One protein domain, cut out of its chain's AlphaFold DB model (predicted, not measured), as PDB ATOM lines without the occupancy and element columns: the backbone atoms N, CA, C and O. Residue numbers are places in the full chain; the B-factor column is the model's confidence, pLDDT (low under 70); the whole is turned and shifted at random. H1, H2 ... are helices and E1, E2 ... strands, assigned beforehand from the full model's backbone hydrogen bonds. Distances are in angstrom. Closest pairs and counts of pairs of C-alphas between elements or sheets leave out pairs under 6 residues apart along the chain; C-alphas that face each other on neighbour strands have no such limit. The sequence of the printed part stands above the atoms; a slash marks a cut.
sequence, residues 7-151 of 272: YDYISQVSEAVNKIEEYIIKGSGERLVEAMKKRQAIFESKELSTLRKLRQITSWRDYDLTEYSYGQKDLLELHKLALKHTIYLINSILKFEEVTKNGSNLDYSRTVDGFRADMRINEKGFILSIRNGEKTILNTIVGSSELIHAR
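Overview. This is residues 7 to 151 of the 272 residues of an uncharacterized protein of Bacillus thuringiensis serovar pondicheriensis BGSC 4BA1 (UniProt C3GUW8). A twisted five-stranded sheet has H3 and the later part of H4 packed over one face, while the short H5 sits on the other face near one end of E4 and E5. H4 runs on past the sheet, where the long H2 and the shorter H1 lie alongside it in a three-helix bundle. The printed part has 145 residues, with five named helices and five named strands in the order H1 H2 H3 H4 E1 E2 E3 E4 E5 H5; the class is mixed, helices and strands. The antiparallel sheet runs E1 E2 E3 E4 E5. The whole is compact, with a radius of gyration of the C-alphas of 15.7 A and spans of 50 by 35 by 23 A.

Arrangement. E1, residues 97 to 102, E2, 105 to 112, E3, 115 to 122, E4, 125 to 132, and E5, 135 to 143, form a meander, each strand the antiparallel neighbour of the one before. Across E1 and E2, N 99 and O 107 are 2.9 A apart; across E2 and E3, N 106 and O 121 are 2.8 A apart. Across E3 and E4, N 118 and O 129 are 2.9 A apart, and across E4 and E5, N 128 and O 140 are 2.9 A apart, each pair within hydrogen-bond range. H4, residues 72 to 94, is on the sheet at a height of 9.8 A, over E3 and E4, and only just not over E2, on which 2 of its C-alphas fall. H3, residues 50 to 58, is on the same face at 9.2 A, over E4 and only just over E5, with 3 C-alphas there. With its residues 86 to 94 alone H4 touches H3, closest at the C-alphas of Leu 54 and Ile 90, 6.6 A. H2, residues 23 to 44, touches H4 at a shallow tilt of 3 degrees, the same way, closest at the C-alphas of Ile 25 and Leu 75, 6.7 A. H1, residues 7 to 18, and H2 form a helical hairpin, closest at the C-alphas of Val 17 and Gly 29, 5.6 A. H1 and H2 are not on the sheet. H5, residues 145 to 149, is on the opposite face. In the five helices every O i to N i+4 pair is within hydrogen-bond range.

Along the chain. H1 begins at C-alpha 7 (353.016, 353.502, 311.655). H2 is 31.6 A long and H4 32.4 A. E5, 24.1 A, ends at C-alpha 143 (363.844, 365.684, 325.606).

Size, cuts and confidence. The two C-alphas farthest apart, of Glu 21 and Gly 133, are 50.8 A apart. The printed part has no cut. The link from H3 to H4, 13 residues, is long. Mean pLDDT of the printed part is 82.2; residues under 70 include 61 to 73 and 99 to 103.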
ATOM      1  N   TYR A   7     354.331 353.016 312.099       62.25
ATOM      2  CA  TYR A   7     353.016 353.502 311.655       62.25
ATOM      3  C   TYR A   7     351.968 353.600 312.773       62.25
ATOM      4  O   TYR A   7     351.185 354.543 312.793       62.25
ATOM      5  N   ASP A   8     351.975 352.657 313.710       84.81
ATOM      6  CA  ASP A   8     351.035 352.588 314.827       84.81
ATOM      7  C   ASP A   8     351.151 353.820 315.738       84.81
ATOM      8  O   ASP A   8     350.144 354.422 316.096       84.81
ATOM      9  N   TYR A   9     352.370 354.306 316.004       89.81
ATOM     10  CA  TYR A   9     352.551 355.537 316.780       89.81
ATOM     11  C   TYR A   9     351.975 356.770 316.072       89.81
ATOM     12  O   TYR A   9     351.371 357.615 316.726       89.81
ATOM     13  N   ILE A  10     352.140 356.886 314.747       91.44
ATOM     14  CA  ILE A  10     351.583 358.013 313.977       91.44
ATOM     15  C   ILE A  10     350.054 357.983 314.032       91.44
ATOM     16  O   ILE A  10     349.432 359.024 314.257       91.44
ATOM     17  N   SER A  11     349.451 356.804 313.861       91.81
ATOM     18  CA  SER A  11     348.001 356.624 313.965       91.81
ATOM     19  C   SER A  11     347.490 356.956 315.367       91.81
ATOM     20  O   SER A  11     346.563 357.750 315.485       91.81
ATOM     21  N   GLN A  12     348.143 356.458 316.423       92.12
ATOM     22  CA  GLN A  12     347.774 356.749 317.815       92.12
ATOM     23  C   GLN A  12     347.793 358.251 318.124       92.12
ATOM     24  O   GLN A  12     346.841 358.770 318.707       92.12
ATOM     25  N   VAL A  13     348.844 358.965 317.703       90.69
ATOM     26  CA  VAL A  13     348.924 360.426 317.877       90.69
ATOM     27  C   VAL A  13     347.827 361.114 317.062       90.69
ATOM     28  O   VAL A  13     347.130 361.969 317.595       90.69
ATOM     29  N   SER A  14     347.610 360.714 315.807       92.38
ATOM     30  CA  SER A  14     346.573 361.310 314.946       92.38
ATOM     31  C   SER A  14     345.162 361.133 315.520       92.38
ATOM     32  O   SER A  14     344.371 362.074 315.537       92.38
ATOM     33  N   GLU A  15     344.840 359.943 316.027       93.06
ATOM     34  CA  GLU A  15     343.557 359.650 316.673       93.06
ATOM     35  C   GLU A  15     343.358 360.449 317.960       93.06
ATOM     36  O   GLU A  15     342.257 360.936 318.212       93.06
ATOM     37  N   ALA A  16     344.410 360.589 318.770       90.94
ATOM     38  CA  ALA A  16     344.362 361.385 319.986       90.94
ATOM     39  C   ALA A  16     344.167 362.878 319.666       90.94
ATOM     40  O   ALA A  16     343.297 363.508 320.258       90.94
ATOM     41  N   VAL A  17     344.869 363.417 318.664       89.88
ATOM     42  CA  VAL A  17     344.706 364.807 318.193       89.88
ATOM     43  C   VAL A  17     343.285 365.092 317.712       89.88
ATOM     44  O   VAL A  17     342.735 366.148 318.011       89.88
ATOM     45  N   ASN A  18     342.651 364.147 317.015       89.94
ATOM     46  CA  ASN A  18     341.277 364.309 316.532       89.94
ATOM     47  C   ASN A  18     340.231 364.412 317.653       89.94
ATOM     48  O   ASN A  18     339.129 364.890 317.397       89.94
ATOM     49  N   LYS A  19     340.568 363.979 318.875       89.56
ATOM     50  CA  LYS A  19     339.704 364.068 320.064       89.56
ATOM     51  C   LYS A  19     339.896 365.373 320.845       89.56
ATOM     52  O   LYS A  19     339.150 365.616 321.785       89.56
ATOM     53  N   ILE A  20     340.880 366.195 320.476       86.94
ATOM     54  CA  ILE A  20     341.171 367.465 321.144       86.94
ATOM     55  C   ILE A  20     340.273 368.557 320.561       86.94
ATOM     56  O   ILE A  20     340.335 368.858 319.367       86.94
ATOM     57  N   GLU A  21     339.451 369.166 321.413       84.75
ATOM     58  CA  GLU A  21     338.563 370.272 321.032       84.75
ATOM     59  C   GLU A  21     339.296 371.622 320.995       84.75
ATOM     60  O   GLU A  21     338.990 372.482 320.167       84.75
ATOM     61  N   GLU A  22     340.299 371.813 321.859       85.56
ATOM     62  CA  GLU A  22     341.036 373.070 321.944       85.56
ATOM     63  C   GLU A  22     341.900 373.304 320.694       85.56
ATOM     64  O   GLU A  22     342.871 372.592 320.432       85.56
ATOM     65  N   TYR A  23     341.578 374.359 319.942       83.75
ATOM     66  CA  TYR A  23     342.206 374.681 318.656       83.75
ATOM     67  C   TYR A  23     343.739 374.796 318.718       83.75
ATOM     68  O   TYR A  23     344.438 374.302 317.829       83.75
ATOM     69  N   ILE A  24     344.280 375.428 319.766       80.12
ATOM     70  CA  ILE A  24     345.728 375.653 319.910       80.12
ATOM     71  C   ILE A  24     346.463 374.327 320.128       80.12
ATOM     72  O   ILE A  24     347.484 374.062 319.478       80.12
ATOM     73  N   ILE A  25     345.934 373.476 321.010       80.50
ATOM     74  CA  ILE A  25     346.506 372.161 321.303       80.50
ATOM     75  C   ILE A  25     346.366 371.253 320.083       80.50
ATOM     76  O   ILE A  25     347.354 370.653 319.658       80.50
ATOM     77  N   LYS A  26     345.184 371.221 319.454       86.25
ATOM     78  CA  LYS A  26     344.942 370.452 318.231       86.25
ATOM     79  C   LYS A  26     345.932 370.824 317.130       86.25
ATOM     80  O   LYS A  26     346.620 369.949 316.613       86.25
ATOM     81  N   GLY A  27     346.093 372.116 316.840       83.94
ATOM     82  CA  GLY A  27     347.051 372.579 315.836       83.94
ATOM     83  C   GLY A  27     348.507 372.231 316.182       83.94
ATOM     84  O   GLY A  27     349.323 372.022 315.286       83.94
ATOM     85  N   SER A  28     348.855 372.151 317.469       83.00
ATOM     86  CA  SER A  28     350.180 371.693 317.918       83.00
ATOM     87  C   SER A  28     350.370 370.192 317.705       83.00
ATOM     88  O   SER A  28     351.402 369.775 317.182       83.00
ATOM     89  N   GLY A  29     349.346 369.396 318.007       86.38
ATOM     90  CA  GLY A  29     349.328 367.963 317.738       86.38
ATOM     91  C   GLY A  29     349.369 367.617 316.245       86.38
ATOM     92  O   GLY A  29     350.129 366.741 315.842       86.38
ATOM     93  N   GLU A  30     348.638 368.340 315.395       87.88
ATOM     94  CA  GLU A  30     348.682 368.165 313.932       87.88
ATOM     95  C   GLU A  30     350.094 368.412 313.375       87.88
ATOM     96  O   GLU A  30     350.590 367.640 312.550       87.88
ATOM     97  N   ARG A  31     350.796 369.437 313.878       84.31
ATOM     98  CA  ARG A  31     352.205 369.682 313.520       84.31
ATOM     99  C   ARG A  31     353.118 368.538 313.956       84.31
ATOM    100  O   ARG A  31     354.005 368.152 313.194       84.31
ATOM    101  N   LEU A  32     352.888 367.979 315.144       86.44
ATOM    102  CA  LEU A  32     353.645 366.834 315.645       86.44
ATOM    103  C   LEU A  32     353.453 365.599 314.750       86.44
ATOM    104  O   LEU A  32     354.436 364.949 314.392       86.44
ATOM    105  N   VAL A  33     352.217 365.322 314.316       89.81
ATOM    106  CA  VAL A  33     351.902 364.251 313.354       89.81
ATOM    107  C   VAL A  33     352.667 364.446 312.043       89.81
ATOM    108  O   VAL A  33     353.305 363.511 311.555       89.81
ATOM    109  N   GLU A  34     352.658 365.656 311.480       88.56
ATOM    110  CA  GLU A  34     353.395 365.955 310.247       88.56
ATOM    111  C   GLU A  34     354.912 365.781 310.413       88.56
ATOM    112  O   GLU A  34     355.578 365.229 309.531       88.56
ATOM    113  N   ALA A  35     355.477 366.168 311.559       85.81
ATOM    114  CA  ALA A  35     356.882 365.912 311.867       85.81
ATOM    115  C   ALA A  35     357.186 364.403 311.947       85.81
ATOM    116  O   ALA A  35     358.194 363.941 311.407       85.81
ATOM    117  N   MET A  36     356.312 363.601 312.567       90.12
ATOM    118  CA  MET A  36     356.471 362.141 312.624       90.12
ATOM    119  C   MET A  36     356.408 361.498 311.231       90.12
ATOM    120  O   MET A  36     357.257 360.663 310.914       90.12
ATOM    121  N   LYS A  37     355.474 361.922 310.368       90.94
ATOM    122  CA  LYS A  37     355.389 361.453 308.970       90.94
ATOM    123  C   LYS A  37     356.664 361.765 308.185       90.94
ATOM    124  O   LYS A  37     357.180 360.897 307.483       90.94
ATOM    125  N   LYS A  38     357.224 362.969 308.343       88.88
ATOM    126  CA  LYS A  38     358.500 363.343 307.706       88.88
ATOM    127  C   LYS A  38     359.652 362.447 308.166       88.88
ATOM    128  O   LYS A  38     360.397 361.947 307.327       88.88
ATOM    129  N   ARG A  39     359.771 362.181 309.476       89.56
ATOM    130  CA  ARG A  39     360.780 361.244 310.013       89.56
ATOM    131  C   ARG A  39     360.595 359.823 309.471       89.56
ATOM    132  O   ARG A  39     361.581 359.173 309.133       89.56
ATOM    133  N   GLN A  40     359.350 359.359 309.342       92.62
ATOM    134  CA  GLN A  40     359.035 358.056 308.750       92.62
ATOM    135  C   GLN A  40     359.504 357.973 307.288       92.62
ATOM    136  O   GLN A  40     360.193 357.023 306.925       92.62
ATOM    137  N   ALA A  41     359.226 358.995 306.476       91.56
ATOM    138  CA  ALA A  41     359.679 359.044 305.086       91.56
ATOM    139  C   ALA A  41     361.219 359.030 304.967       91.56
ATOM    140  O   ALA A  41     361.775 358.350 304.104       91.56
ATOM    141  N   ILE A  42     361.926 359.725 305.869       91.75
ATOM    142  CA  ILE A  42     363.398 359.683 305.952       91.75
ATOM    143  C   ILE A  42     363.885 358.264 306.274       91.75
ATOM    144  O   ILE A  42     364.805 357.760 305.627       91.75
ATOM    145  N   PHE A  43     363.272 357.612 307.265       92.62
ATOM    146  CA  PHE A  43     363.600 356.240 307.647       92.62
ATOM    147  C   PHE A  43     363.436 355.264 306.471       92.62
ATOM    148  O   PHE A  43     364.318 354.434 306.226       92.62
ATOM    149  N   GLU A  44     362.350 355.402 305.713       92.75
ATOM    150  CA  GLU A  44     361.995 354.527 304.591       92.75
ATOM    151  C   GLU A  44     362.796 354.798 303.314       92.75
ATOM    152  O   GLU A  44     362.910 353.911 302.465       92.75
ATOM    153  N   SER A  45     363.393 355.986 303.179       92.75
ATOM    154  CA  SER A  45     364.172 356.343 301.994       92.75
ATOM    155  C   SER A  45     365.346 355.387 301.784       92.75
ATOM    156  O   SER A  45     366.215 355.236 302.643       92.75
ATOM    157  N   LYS A  46     365.408 354.738 300.620       92.19
ATOM    158  CA  LYS A  46     366.512 353.832 300.256       92.19
ATOM    159  C   LYS A  46     367.764 354.572 299.779       92.19
ATOM    160  O   LYS A  46     368.826 353.970 299.704       92.19
ATOM    161  N   GLU A  47     367.637 355.859 299.474       92.56
ATOM    162  CA  GLU A  47     368.711 356.693 298.926       92.56
ATOM    163  C   GLU A  47     369.613 357.286 300.016       92.56
ATOM    164  O   GLU A  47     370.737 357.707 299.750       92.56
ATOM    165  N   LEU A  48     369.128 357.335 301.260       91.12
ATOM    166  CA  LEU A  48     369.861 357.917 302.378       91.12
ATOM    167  C   LEU A  48     370.702 356.860 303.098       91.12
ATOM    168  O   LEU A  48     370.206 355.798 303.474       91.12
ATOM    169  N   SER A  49     371.964 357.197 303.370       90.50
ATOM    170  CA  SER A  49     372.834 356.389 304.229       90.50
ATOM    171  C   SER A  49     372.334 356.352 305.678       90.50
ATOM    172  O   SER A  49     371.638 357.266 306.131       90.50
ATOM    173  N   THR A  50     372.749 355.330 306.434       91.00
ATOM    174  CA  THR A  50     372.459 355.159 307.870       91.00
ATOM    175  C   THR A  50     372.714 356.447 308.659       91.00
ATOM    176  O   THR A  50     371.816 356.964 309.324       91.00
ATOM    177  N   LEU A  51     373.913 357.024 308.525       89.69
ATOM    178  CA  LEU A  51     374.297 358.250 309.228       89.69
ATOM    179  C   LEU A  51     373.412 359.443 308.846       89.69
ATOM    180  O   LEU A  51     373.016 360.220 309.715       89.69
ATOM    181  N   ARG A  52     373.078 359.592 307.558       89.12
ATOM    182  CA  ARG A  52     372.240 360.703 307.091       89.12
ATOM    183  C   ARG A  52     370.811 360.581 307.611       89.12
ATOM    184  O   ARG A  52     370.250 361.584 308.040       89.12
ATOM    185  N   LYS A  53     370.255 359.366 307.662       92.12
ATOM    186  CA  LYS A  53     368.954 359.116 308.302       92.12
ATOM    187  C   LYS A  53     368.973 359.489 309.777       92.12
ATOM    188  O   LYS A  53     368.078 360.197 310.224       92.12
ATOM    189  N   LEU A  54     369.997 359.060 310.517       90.88
ATOM    190  CA  LEU A  54     370.125 359.365 311.946       90.88
ATOM    191  C   LEU A  54     370.197 360.870 312.193       90.88
ATOM    192  O   LEU A  54     369.437 361.380 313.013       90.88
ATOM    193  N   ARG A  55     371.032 361.588 311.432       87.38
ATOM    194  CA  ARG A  55     371.111 363.056 311.476       87.38
ATOM    195  C   ARG A  55     369.740 363.698 311.248       87.38
ATOM    196  O   ARG A  55     369.289 364.492 312.062       87.38
ATOM    197  N   GLN A  56     369.045 363.321 310.179       87.56
ATOM    198  CA  GLN A  56     367.775 363.948 309.803       87.56
ATOM    199  C   GLN A  56     366.596 363.587 310.718       87.56
ATOM    200  O   GLN A  56     365.724 364.414 310.950       87.56
ATOM    201  N   ILE A  57     366.541 362.367 311.254       89.06
ATOM    202  CA  ILE A  57     365.474 361.953 312.179       89.06
ATOM    203  C   ILE A  57     365.622 362.662 313.528       89.06
ATOM    204  O   ILE A  57     364.622 363.057 314.132       89.06
ATOM    205  N   THR A  58     366.864 362.853 313.979       83.38
ATOM    206  CA  THR A  58     367.171 363.478 315.272       83.38
ATOM    207  C   THR A  58     367.219 365.003 315.242       83.38
ATOM    208  O   THR A  58     367.213 365.631 316.297       83.38
ATOM    209  N   SER A  59     367.182 365.612 314.054       76.81
ATOM    210  CA  SER A  59     367.207 367.068 313.912       76.81
ATOM    211  C   SER A  59     365.927 367.756 314.357       76.81
ATOM    212  O   SER A  59     365.938 368.949 314.605       76.81
ATOM    213  N   TRP A  60     364.801 367.053 314.411       70.25
ATOM    214  CA  TRP A  60     363.517 367.648 314.771       70.25
ATOM    215  C   TRP A  60     363.302 367.475 316.273       70.25
ATOM    216  O   TRP A  60     363.061 366.353 316.726       70.25
ATOM    217  N   ARG A  61     363.388 368.566 317.039       64.75
ATOM    218  CA  ARG A  61     363.371 368.560 318.512       64.75
ATOM    219  C   ARG A  61     362.051 369.046 319.120       64.75
ATOM    220  O   ARG A  61     362.052 369.493 320.258       64.75
ATOM    221  N   ASP A  62     360.935 368.926 318.396       60.91
ATOM    222  CA  ASP A  62     359.589 369.361 318.823       60.91
ATOM    223  C   ASP A  62     359.000 368.530 319.988       60.91
ATOM    224  O   ASP A  62     357.829 368.164 319.961       60.91
ATOM    225  N   TYR A  63     359.792 368.148 320.986       66.62
ATOM    226  CA  TYR A  63     359.331 367.404 322.153       66.62
ATOM    227  C   TYR A  63     359.360 368.330 323.348       66.62
ATOM    228  O   TYR A  63     360.392 368.464 324.000       66.62
ATOM    229  N   ASP A  64     358.224 368.953 323.635       64.31
ATOM    230  CA  ASP A  64     358.057 369.586 324.928       64.31
ATOM    231  C   ASP A  64     357.530 368.540 325.916       64.31
ATOM    232  O   ASP A  64     356.397 368.069 325.820       64.31
ATOM    233  N   LEU A  65     358.410 368.102 326.816       63.38
ATOM    234  CA  LEU A  65     358.101 367.129 327.865       63.38
ATOM    235  C   LEU A  65     357.923 367.797 329.232       63.38
ATOM    236  O   LEU A  65     358.005 367.127 330.261       63.38
ATOM    237  N   THR A  66     357.749 369.117 329.253       59.81
ATOM    238  CA  THR A  66     357.577 369.881 330.483       59.81
ATOM    239  C   THR A  66     356.101 370.161 330.762       59.81
ATOM    240  O   THR A  66     355.331 370.485 329.863       59.81
ATOM    241  N   GLU A  67     355.693 370.001 332.022       56.75
ATOM    242  CA  GLU A  67     354.347 370.345 332.494       56.75
ATOM    243  C   GLU A  67     354.384 371.760 333.096       56.75
ATOM    244  O   GLU A  67     354.658 371.934 334.282       56.75
ATOM    245  N   TYR A  68     354.158 372.788 332.281       50.09
ATOM    246  CA  TYR A  68     354.150 374.193 332.703       50.09
ATOM    247  C   TYR A  68     352.751 374.840 332.763       50.09
ATOM    248  O   TYR A  68     352.642 375.934 333.320       50.09
ATOM    249  N   SER A  69     351.670 374.227 332.250       49.00
ATOM    250  CA  SER A  69     350.326 374.850 332.291       49.00
ATOM    251  C   SER A  69     349.115 373.915 332.075       49.00
ATOM    252  O   SER A  69     349.230 372.754 331.679       49.00
ATOM    253  N   TYR A  70     347.912 374.441 332.358       42.22
ATOM    254  CA  TYR A  70     346.612 373.783 332.144       42.22
ATOM    255  C   TYR A  70     346.397 373.448 330.653       42.22
ATOM    256  O   TYR A  70     346.662 374.283 329.796       42.22
ATOM    257  N   GLY A  71     345.921 372.234 330.342       53.16
ATOM    258  CA  GLY A  71     345.733 371.741 328.963       53.16
ATOM    259  C   GLY A  71     346.936 370.980 328.379       53.16
ATOM    260  O   GLY A  71     346.786 370.217 327.431       53.16
ATOM    261  N   GLN A  72     348.125 371.065 328.988       65.88
ATOM    262  CA  GLN A  72     349.327 370.399 328.468       65.88
ATOM    263  C   GLN A  72     349.379 368.882 328.672       65.88
ATOM    264  O   GLN A  72     350.231 368.236 328.074       65.88
ATOM    265  N   LYS A  73     348.490 368.279 329.470       68.88
ATOM    266  CA  LYS A  73     348.539 366.830 329.726       68.88
ATOM    267  C   LYS A  73     348.307 366.007 328.456       68.88
ATOM    268  O   LYS A  73     349.041 365.053 328.210       68.88
ATOM    269  N   ASP A  74     347.335 366.402 327.633       71.94
ATOM    270  CA  ASP A  74     347.082 365.734 326.354       71.94
ATOM    271  C   ASP A  74     348.270 365.937 325.411       71.94
ATOM    272  O   ASP A  74     348.771 364.980 324.826       71.94
ATOM    273  N   LEU A  75     348.800 367.162 325.341       78.25
ATOM    274  CA  LEU A  75     349.970 367.484 324.525       78.25
ATOM    275  C   LEU A  75     351.219 366.695 324.959       78.25
ATOM    276  O   LEU A  75     351.947 366.180 324.113       78.25
ATOM    277  N   LEU A  76     351.432 366.530 326.264       81.94
ATOM    278  CA  LEU A  76     352.527 365.751 326.834       81.94
ATOM    279  C   LEU A  76     352.451 364.283 326.407       81.94
ATOM    280  O   LEU A  76     353.459 363.708 325.996       81.94
ATOM    281  N   GLU A  77     351.272 363.663 326.482       83.69
ATOM    282  CA  GLU A  77     351.100 362.276 326.040       83.69
ATOM    283  C   GLU A  77     351.350 362.127 324.532       83.69
ATOM    284  O   GLU A  77     352.022 361.177 324.111       83.69
ATOM    285  N   LEU A  78     350.930 363.105 323.717       87.75
ATOM    286  CA  LEU A  78     351.277 363.146 322.292       87.75
ATOM    287  C   LEU A  78     352.798 363.238 322.080       87.75
ATOM    288  O   LEU A  78     353.354 362.471 321.287       87.75
ATOM    289  N   HIS A  79     353.499 364.115 322.811       86.31
ATOM    290  CA  HIS A  79     354.960 364.239 322.727       86.31
ATOM    291  C   HIS A  79     355.679 362.960 323.170       86.31
ATOM    292  O   HIS A  79     356.633 362.543 322.508       86.31
ATOM    293  N   LYS A  80     355.204 362.275 324.220       86.06
ATOM    294  CA  LYS A  80     355.748 360.974 324.651       86.06
ATOM    295  C   LYS A  80     355.600 359.909 323.561       86.06
ATOM    296  O   LYS A  80     356.540 359.148 323.320       86.06
ATOM    297  N   LEU A  81     354.452 359.840 322.885       88.56
ATOM    298  CA  LEU A  81     354.240 358.916 321.762       88.56
ATOM    299  C   LEU A  81     355.143 359.251 320.568       88.56
ATOM    300  O   LEU A  81     355.765 358.354 319.992       88.56
ATOM    301  N   ALA A  82     355.283 360.532 320.234       88.44
ATOM    302  CA  ALA A  82     356.176 360.973 319.168       88.44
ATOM    303  C   ALA A  82     357.658 360.692 319.484       88.44
ATOM    304  O   ALA A  82     358.436 360.351 318.587       88.44
ATOM    305  N   LEU A  83     358.062 360.807 320.753       88.56
ATOM    306  CA  LEU A  83     359.409 360.453 321.196       88.56
ATOM    307  C   LEU A  83     359.646 358.946 321.034       88.56
ATOM    308  O   LEU A  83     360.654 358.544 320.451       88.56
ATOM    309  N   LYS A  84     358.690 358.113 321.472       88.56
ATOM    310  CA  LYS A  84     358.732 356.650 321.290       88.56
ATOM    311  C   LYS A  84     358.853 356.263 319.817       88.56
ATOM    312  O   LYS A  84     359.658 355.395 319.491       88.56
ATOM    313  N   HIS A  85     358.114 356.930 318.928       91.19
ATOM    314  CA  HIS A  85     358.243 356.746 317.479       91.19
ATOM    315  C   HIS A  85     359.669 357.007 316.999       91.19
ATOM    316  O   HIS A  85     360.245 356.190 316.290       91.19
ATOM    317  N   THR A  86     360.277 358.108 317.432       90.81
ATOM    318  CA  THR A  86     361.630 358.479 316.994       90.81
ATOM    319  C   THR A  86     362.694 357.532 317.534       90.81
ATOM    320  O   THR A  86     363.556 357.093 316.773       90.81
ATOM    321  N   ILE A  87     362.577 357.118 318.797       90.31
ATOM    322  CA  ILE A  87     363.404 356.055 319.386       90.31
ATOM    323  C   ILE A  87     363.258 354.755 318.587       90.31
ATOM    324  O   ILE A  87     364.259 354.132 318.240       90.31
ATOM    325  N   TYR A  88     362.030 354.361 318.238       90.38
ATOM    326  CA  TYR A  88     361.775 353.174 317.421       90.38
ATOM    327  C   TYR A  88     362.488 353.248 316.061       90.38
ATOM    328  O   TYR A  88     363.101 352.263 315.644       90.38
ATOM    329  N   LEU A  89     362.454 354.400 315.380       92.38
ATOM    330  CA  LEU A  89     363.155 354.578 314.103       92.38
ATOM    331  C   LEU A  89     364.672 354.452 314.268       92.38
ATOM    332  O   LEU A  89     365.308 353.739 313.492       92.38
ATOM    333  N   ILE A  90     365.247 355.090 315.291       92.12
ATOM    334  CA  ILE A  90     366.686 355.011 315.594       92.12
ATOM    335  C   ILE A  90     367.086 353.559 315.878       92.12
ATOM    336  O   ILE A  90     368.010 353.044 315.247       92.12
ATOM    337  N   ASN A  91     366.348 352.874 316.754       89.31
ATOM    338  CA  ASN A  91     366.585 351.473 317.093       89.31
ATOM    339  C   ASN A  91     366.453 350.562 315.868       89.31
ATOM    340  O   ASN A  91     367.212 349.607 315.741       89.31
ATOM    341  N   SER A  92     365.538 350.868 314.946       88.88
ATOM    342  CA  SER A  92     365.362 350.110 313.702       88.88
ATOM    343  C   SER A  92     366.515 350.321 312.716       88.88
ATOM    344  O   SER A  92     366.937 349.369 312.062       88.88
ATOM    345  N   ILE A  93     367.047 351.545 312.616       90.56
ATOM    346  CA  ILE A  93     368.215 351.865 311.778       90.56
ATOM    347  C   ILE A  93     369.460 351.180 312.328       90.56
ATOM    348  O   ILE A  93     370.191 350.518 311.595       90.56
ATOM    349  N   LEU A  94     369.697 351.353 313.627       89.62
ATOM    350  CA  LEU A  94     370.917 350.904 314.273       89.62
ATOM    351  C   LEU A  94     370.848 349.446 314.700       89.62
ATOM    352  O   LEU A  94     371.887 348.875 314.972       89.62
ATOM    353  N   LYS A  95     369.668 348.817 314.738       84.69
ATOM    354  CA  LYS A  95     369.469 347.460 315.268       84.69
ATOM    355  C   LYS A  95     370.086 347.315 316.662       84.69
ATOM    356  O   LYS A  95     370.842 346.385 316.905       84.69
ATOM    357  N   PHE A  96     369.861 348.281 317.547       80.56
ATOM    358  CA  PHE A  96     370.524 348.295 318.849       80.56
ATOM    359  C   PHE A  96     370.297 347.002 319.646       80.56
ATOM    360  O   PHE A  96     369.206 346.434 319.637       80.56
ATOM    361  N   GLU A  97     371.337 346.577 320.357       67.31
ATOM    362  CA  GLU A  97     371.257 345.553 321.397       67.31
ATOM    363  C   GLU A  97     371.246 346.280 322.749       67.31
ATOM    364  O   GLU A  97     372.042 347.196 322.975       67.31
ATOM    365  N   GLU A  98     370.283 345.952 323.611       70.19
ATOM    366  CA  GLU A  98     370.156 346.565 324.938       70.19
ATOM    367  C   GLU A  98     371.331 346.132 325.816       70.19
ATOM    368  O   GLU A  98     371.549 344.939 326.020       70.19
ATOM    369  N   VAL A  99     372.102 347.098 326.320       68.56
ATOM    370  CA  VAL A  99     373.319 346.830 327.102       68.56
ATOM    371  C   VAL A  99     373.001 346.804 328.591       68.56
ATOM    372  O   VAL A  99     373.566 346.015 329.347       68.56
ATOM    373  N   THR A 100     372.107 347.680 329.053       65.44
ATOM    374  CA  THR A 100     371.716 347.758 330.463       65.44
ATOM    375  C   THR A 100     370.322 348.357 330.606       65.44
ATOM    376  O   THR A 100     369.999 349.362 329.972       65.44
ATOM    377  N   LYS A 101     369.531 347.776 331.514       68.62
ATOM    378  CA  LYS A 101     368.278 348.334 332.022       68.62
ATOM    379  C   LYS A 101     368.394 348.494 333.521       68.62
ATOM    380  O   LYS A 101     368.291 347.523 334.267       68.62
ATOM    381  N   ASN A 102     368.633 349.721 333.956       56.09
ATOM    382  CA  ASN A 102     368.590 350.066 335.368       56.09
ATOM    383  C   ASN A 102     367.455 351.069 335.567       56.09
ATOM    384  O   ASN A 102     367.245 351.881 334.680       56.09
ATOM    385  N   GLY A 103     366.710 350.995 336.671       59.28
ATOM    386  CA  GLY A 103     365.316 351.476 336.802       59.28
ATOM    387  C   GLY A 103     364.905 352.805 336.130       59.28
ATOM    388  O   GLY A 103     363.748 352.926 335.744       59.28
ATOM    389  N   SER A 104     365.816 353.765 335.942       70.50
ATOM    390  CA  SER A 104     365.572 355.066 335.303       70.50
ATOM    391  C   SER A 104     366.189 355.265 333.904       70.50
ATOM    392  O   SER A 104     365.858 356.251 333.251       70.50
ATOM    393  N   ASN A 105     367.086 354.386 333.437       81.75
ATOM    394  CA  ASN A 105     367.842 354.543 332.188       81.75
ATOM    395  C   ASN A 105     367.915 353.234 331.371       81.75
ATOM    396  O   ASN A 105     368.114 352.146 331.917       81.75
ATOM    397  N   LEU A 106     367.835 353.363 330.046       86.19
ATOM    398  CA  LEU A 106     368.161 352.326 329.066       86.19
ATOM    399  C   LEU A 106     369.386 352.777 328.275       86.19
ATOM    400  O   LEU A 106     369.354 353.842 327.656       86.19
ATOM    401  N   ASP A 107     370.447 351.977 328.288       87.38
ATOM    402  CA  ASP A 107     371.661 352.246 327.517       87.38
ATOM    403  C   ASP A 107     371.807 351.213 326.385       87.38
ATOM    404  O   ASP A 107     371.695 350.000 326.591       87.38
ATOM    405  N   TYR A 108     372.083 351.711 325.183       87.75
ATOM    406  CA  TYR A 108     372.302 350.944 323.961       87.75
ATOM    407  C   TYR A 108     373.663 351.296 323.361       87.75
ATOM    408  O   TYR A 108     374.078 352.458 323.379       87.75
ATOM    409  N   SER A 109     374.343 350.310 322.778       89.31
ATOM    410  CA  SER A 109     375.582 350.531 322.031       89.31
ATOM    411  C   SER A 109     375.679 349.565 320.857       89.31
ATOM    412  O   SER A 109     375.279 348.406 320.966       89.31
ATOM    413  N   ARG A 110     376.185 350.032 319.715       89.44
ATOM    414  CA  ARG A 110     376.471 349.178 318.556       89.44
ATOM    415  C   ARG A 110     377.493 349.826 317.635       89.44
ATOM    416  O   ARG A 110     377.560 351.044 317.535       89.44
ATOM    417  N   THR A 111     378.237 349.011 316.895       86.69
ATOM    418  CA  THR A 111     379.002 349.482 315.733       86.69
ATOM    419  C   THR A 111     378.223 349.184 314.450       86.69
ATOM    420  O   THR A 111     377.827 348.040 314.223       86.69
ATOM    421  N   VAL A 112     377.983 350.204 313.623       81.75
ATOM    422  CA  VAL A 112     377.267 350.108 312.337       81.75
ATOM    423  C   VAL A 112     378.023 350.923 311.294       81.75
ATOM    424  O   VAL A 112     378.366 352.076 311.542       81.75
ATOM    425  N   ASP A 113     378.295 350.322 310.135       82.62
ATOM    426  CA  ASP A 113     378.969 350.966 308.996       82.62
ATOM    427  C   ASP A 113     380.300 351.663 309.361       82.62
ATOM    428  O   ASP A 113     380.636 352.712 308.821       82.62
ATOM    429  N   GLY A 114     381.059 351.091 310.306       83.69
ATOM    430  CA  GLY A 114     382.344 351.633 310.772       83.69
ATOM    431  C   GLY A 114     382.244 352.721 311.848       83.69
ATOM    432  O   GLY A 114     383.271 353.180 312.343       83.69
ATOM    433  N   PHE A 115     381.033 353.102 312.261       90.19
ATOM    434  CA  PHE A 115     380.799 354.079 313.324       90.19
ATOM    435  C   PHE A 115     380.290 353.404 314.595       90.19
ATOM    436  O   PHE A 115     379.446 352.508 314.537       90.19
ATOM    437  N   ARG A 116     380.755 353.869 315.756       92.19
ATOM    438  CA  ARG A 116     380.196 353.490 317.058       92.19
ATOM    439  C   ARG A 116     379.010 354.390 317.373       92.19
ATOM    440  O   ARG A 116     379.148 355.609 317.362       92.19
ATOM    441  N   ALA A 117     377.867 353.792 317.669       92.81
ATOM    442  CA  ALA A 117     376.664 354.458 318.123       92.81
ATOM    443  C   ALA A 117     376.405 354.102 319.586       92.81
ATOM    444  O   ALA A 117     376.354 352.923 319.928       92.81
ATOM    445  N   ASP A 118     376.208 355.109 320.428       92.25
ATOM    446  CA  ASP A 118     375.806 354.957 321.823       92.25
ATOM    447  C   ASP A 118     374.532 355.785 322.050       92.25
ATOM    448  O   ASP A 118     374.464 356.954 321.655       92.25
ATOM    449  N   MET A 119     373.514 355.192 322.673       92.75
ATOM    450  CA  MET A 119     372.248 355.862 322.968       92.75
ATOM    451  C   MET A 119     371.828 355.606 324.411       92.75
ATOM    452  O   MET A 119     371.778 354.461 324.846       92.75
ATOM    453  N   ARG A 120     371.481 356.671 325.132       90.38
ATOM    454  CA  ARG A 120     370.883 356.602 326.470       90.38
ATOM    455  C   ARG A 120     369.466 357.137 326.418       90.38
ATOM    456  O   ARG A 120     369.263 358.225 325.891       90.38
ATOM    457  N   ILE A 121     368.515 356.424 327.002       89.25
ATOM    458  CA  ILE A 121     367.102 356.809 327.083       89.25
ATOM    459  C   ILE A 121     366.684 356.848 328.547       89.25
ATOM    460  O   ILE A 121     367.027 355.946 329.305       89.25
ATOM    461  N   ASN A 122     365.928 357.866 328.939       86.12
ATOM    462  CA  ASN A 122     365.319 357.970 330.262       86.12
ATOM    463  C   ASN A 122     363.924 358.603 330.170       86.12
ATOM    464  O   ASN A 122     363.421 358.871 329.079       86.12
ATOM    465  N   GLU A 123     363.285 358.846 331.314       80.88
ATOM    466  CA  GLU A 123     361.948 359.459 331.371       80.88
ATOM    467  C   GLU A 123     361.886 360.872 330.760       80.88
ATOM    468  O   GLU A 123     360.816 361.332 330.368       80.88
ATOM    469  N   LYS A 124     363.037 361.546 330.651       79.50
ATOM    470  CA  LYS A 124     363.165 362.930 330.188       79.50
ATOM    471  C   LYS A 124     363.514 363.026 328.711       79.50
ATOM    472  O   LYS A 124     363.482 364.132 328.189       79.50
ATOM    473  N   GLY A 125     363.864 361.932 328.032       85.25
ATOM    474  CA  GLY A 125     364.291 361.969 326.634       85.25
ATOM    475  C   GLY A 125     365.351 360.933 326.268       85.25
ATOM    476  O   GLY A 125     365.443 359.863 326.871       85.25
ATOM    477  N   PHE A 126     366.169 361.256 325.266       87.88
ATOM    478  CA  PHE A 126     367.338 360.467 324.892       87.88
ATOM    479  C   PHE A 126     368.554 361.329 324.534       87.88
ATOM    480  O   PHE A 126     368.452 362.497 324.159       87.88
ATOM    481  N   ILE A 127     369.721 360.697 324.610       87.31
ATOM    482  CA  ILE A 127     371.004 361.213 324.139       87.31
ATOM    483  C   ILE A 127     371.543 360.210 323.126       87.31
ATOM    484  O   ILE A 127     371.647 359.028 323.449       87.31
ATOM    485  N   LEU A 128     371.888 360.667 321.923       90.06
ATOM    486  CA  LEU A 128     372.493 359.847 320.872       90.06
ATOM    487  C   LEU A 128     373.869 360.407 320.507       90.06
ATOM    488  O   LEU A 128     373.978 361.563 320.103       90.06
ATOM    489  N   SER A 129     374.899 359.566 320.581       90.38
ATOM    490  CA  SER A 129     376.251 359.880 320.118       90.38
ATOM    491  C   SER A 129     376.680 358.889 319.041       90.38
ATOM    492  O   SER A 129     376.563 357.681 319.224       90.38
ATOM    493  N   ILE A 130     377.192 359.398 317.919       90.44
ATOM    494  CA  ILE A 130     377.826 358.607 316.863       90.44
ATOM    495  C   ILE A 130     379.279 359.057 316.729       90.44
ATOM    496  O   ILE A 130     379.552 360.254 316.586       90.44
ATOM    497  N   ARG A 131     380.210 358.105 316.736       91.06
ATOM    498  CA  ARG A 131     381.655 358.337 316.663       91.06
ATOM    499  C   ARG A 131     382.296 357.565 315.517       91.06
ATOM    500  O   ARG A 131     381.951 356.412 315.272       91.06
ATOM    501  N   ASN A 132     383.255 358.197 314.848       89.19
ATOM    502  CA  ASN A 132     384.190 357.557 313.929       89.19
ATOM    503  C   ASN A 132     385.581 357.555 314.577       89.19
ATOM    504  O   ASN A 132     386.227 358.603 314.641       89.19
ATOM    505  N   GLY A 133     386.007 356.411 315.118       87.25
ATOM    506  CA  GLY A 133     387.161 356.367 316.018       87.25
ATOM    507  C   GLY A 133     386.937 357.285 317.225       87.25
ATOM    508  O   GLY A 133     385.930 357.167 317.925       87.25
ATOM    509  N   GLU A 134     387.848 358.231 317.442       84.88
ATOM    510  CA  GLU A 134     387.757 359.219 318.529       84.88
ATOM    511  C   GLU A 134     386.869 360.426 318.184       84.88
ATOM    512  O   GLU A 134     386.404 361.144 319.072       84.88
ATOM    513  N   LYS A 135     386.582 360.654 316.896       84.00
ATOM    514  CA  LYS A 135     385.829 361.827 316.444       84.00
ATOM    515  C   LYS A 135     384.330 361.616 316.616       84.00
ATOM    516  O   LYS A 135     383.747 360.725 316.002       84.00
ATOM    517  N   THR A 136     383.674 362.497 317.366       83.62
ATOM    518  CA  THR A 136     382.205 362.545 317.427       83.62
ATOM    519  C   THR A 136     381.651 363.232 316.176       83.62
ATOM    520  O   THR A 136     382.049 364.347 315.848       83.62
ATOM    521  N   ILE A 137     380.754 362.557 315.452       84.88
ATOM    522  CA  ILE A 137     380.192 363.018 314.165       84.88
ATOM    523  C   ILE A 137     378.685 363.306 314.214       84.88
ATOM    524  O   ILE A 137     378.135 363.872 313.264       84.88
ATOM    525  N   LEU A 138     378.029 362.888 315.295       84.06
ATOM    526  CA  LEU A 138     376.685 363.285 315.696       84.06
ATOM    527  C   LEU A 138     376.636 363.214 317.223       84.06
ATOM    528  O   LEU A 138     377.046 362.213 317.809       84.06
ATOM    529  N   ASN A 139     376.143 364.267 317.855       81.69
ATOM    530  CA  ASN A 139     375.843 364.278 319.277       81.69
ATOM    531  C   ASN A 139     374.562 365.073 319.451       81.69
ATOM    532  O   ASN A 139     374.541 366.261 319.149       81.69
ATOM    533  N   THR A 140     373.498 364.403 319.859       80.62
ATOM    534  CA  THR A 140     372.170 364.997 319.907       80.62
ATOM    535  C   THR A 140     371.526 364.683 321.246       80.62
ATOM    536  O   THR A 140     371.647 363.569 321.768       80.62
ATOM    537  N   ILE A 141     370.833 365.676 321.790       79.50
ATOM    538  CA  ILE A 141     370.037 365.567 323.008       79.50
ATOM    539  C   ILE A 141     368.618 365.974 322.639       79.50
ATOM    540  O   ILE A 141     368.403 367.030 322.043       79.50
ATOM    541  N   VAL A 142     367.655 365.120 322.971       79.88
ATOM    542  CA  VAL A 142     366.241 365.335 322.663       79.88
ATOM    543  C   VAL A 142     365.423 364.980 323.889       79.88
ATOM    544  O   VAL A 142     365.517 363.854 324.372       79.88
ATOM    545  N   GLY A 143     364.616 365.911 324.392       76.56
ATOM    546  CA  GLY A 143     363.844 365.684 325.606       76.56
ATOM    547  C   GLY A 143     363.414 366.962 326.311       76.56
ATOM    548  O   GLY A 143     363.393 368.027 325.705       76.56
ATOM    549  N   SER A 144     363.087 366.845 327.597       72.56
ATOM    550  CA  SER A 144     362.670 367.966 328.438       72.56
ATOM    551  C   SER A 144     363.785 368.996 328.624       72.56
ATOM    552  O   SER A 144     364.978 368.680 328.552       72.56
ATOM    553  N   SER A 145     363.391 370.224 328.966       67.81
ATOM    554  CA  SER A 145     364.307 371.305 329.343       67.81
ATOM    555  C   SER A 145     365.302 370.868 330.419       67.81
ATOM    556  O   SER A 145     366.469 371.231 330.358       67.81
ATOM    557  N   GLU A 146     364.894 370.029 331.370       69.88
ATOM    558  CA  GLU A 146     365.795 369.524 332.408       69.88
ATOM    559  C   GLU A 146     366.930 368.660 331.832       69.88
ATOM    560  O   GLU A 146     368.088 368.847 332.198       69.88
ATOM    561  N   LEU A 147     366.633 367.761 330.886       72.31
ATOM    562  CA  LEU A 147     367.661 366.962 330.206       72.31
ATOM    563  C   LEU A 147     368.603 367.847 329.378       72.31
ATOM    564  O   LEU A 147     369.807 367.593 329.323       72.31
ATOM    565  N   ILE A 148     368.044 368.877 328.741       66.12
ATOM    566  CA  ILE A 148     368.759 369.793 327.850       66.12
ATOM    567  C   ILE A 148     369.673 370.745 328.639       66.12
ATOM    568  O   ILE A 148     370.831 370.936 328.268       66.12
ATOM    569  N   HIS A 149     369.187 371.328 329.737       62.28
ATOM    570  CA  HIS A 149     369.921 372.323 330.526       62.28
ATOM    571  C   HIS A 149     370.894 371.708 331.537       62.28
ATOM    572  O   HIS A 149     371.884 372.353 331.880       62.28
ATOM    573  N   ALA A 150     370.687 370.460 331.975       56.75
ATOM    574  CA  ALA A 150     371.587 369.790 332.918       56.75
ATOM    575  C   ALA A 150     372.991 369.484 332.349       56.75
ATOM    576  O   ALA A 150     373.861 369.030 333.089       56.75
ATOM    577  N   ARG A 151     373.237 369.710 331.048       57.84
ATOM    578  CA  ARG A 151     374.470 369.299 330.355       57.84
ATOM    579  C   ARG A 151     375.290 370.450 329.762       57.84
ATOM    580  O   ARG A 151     375.598 370.462 328.576       57.84
TER     581      ARG A 151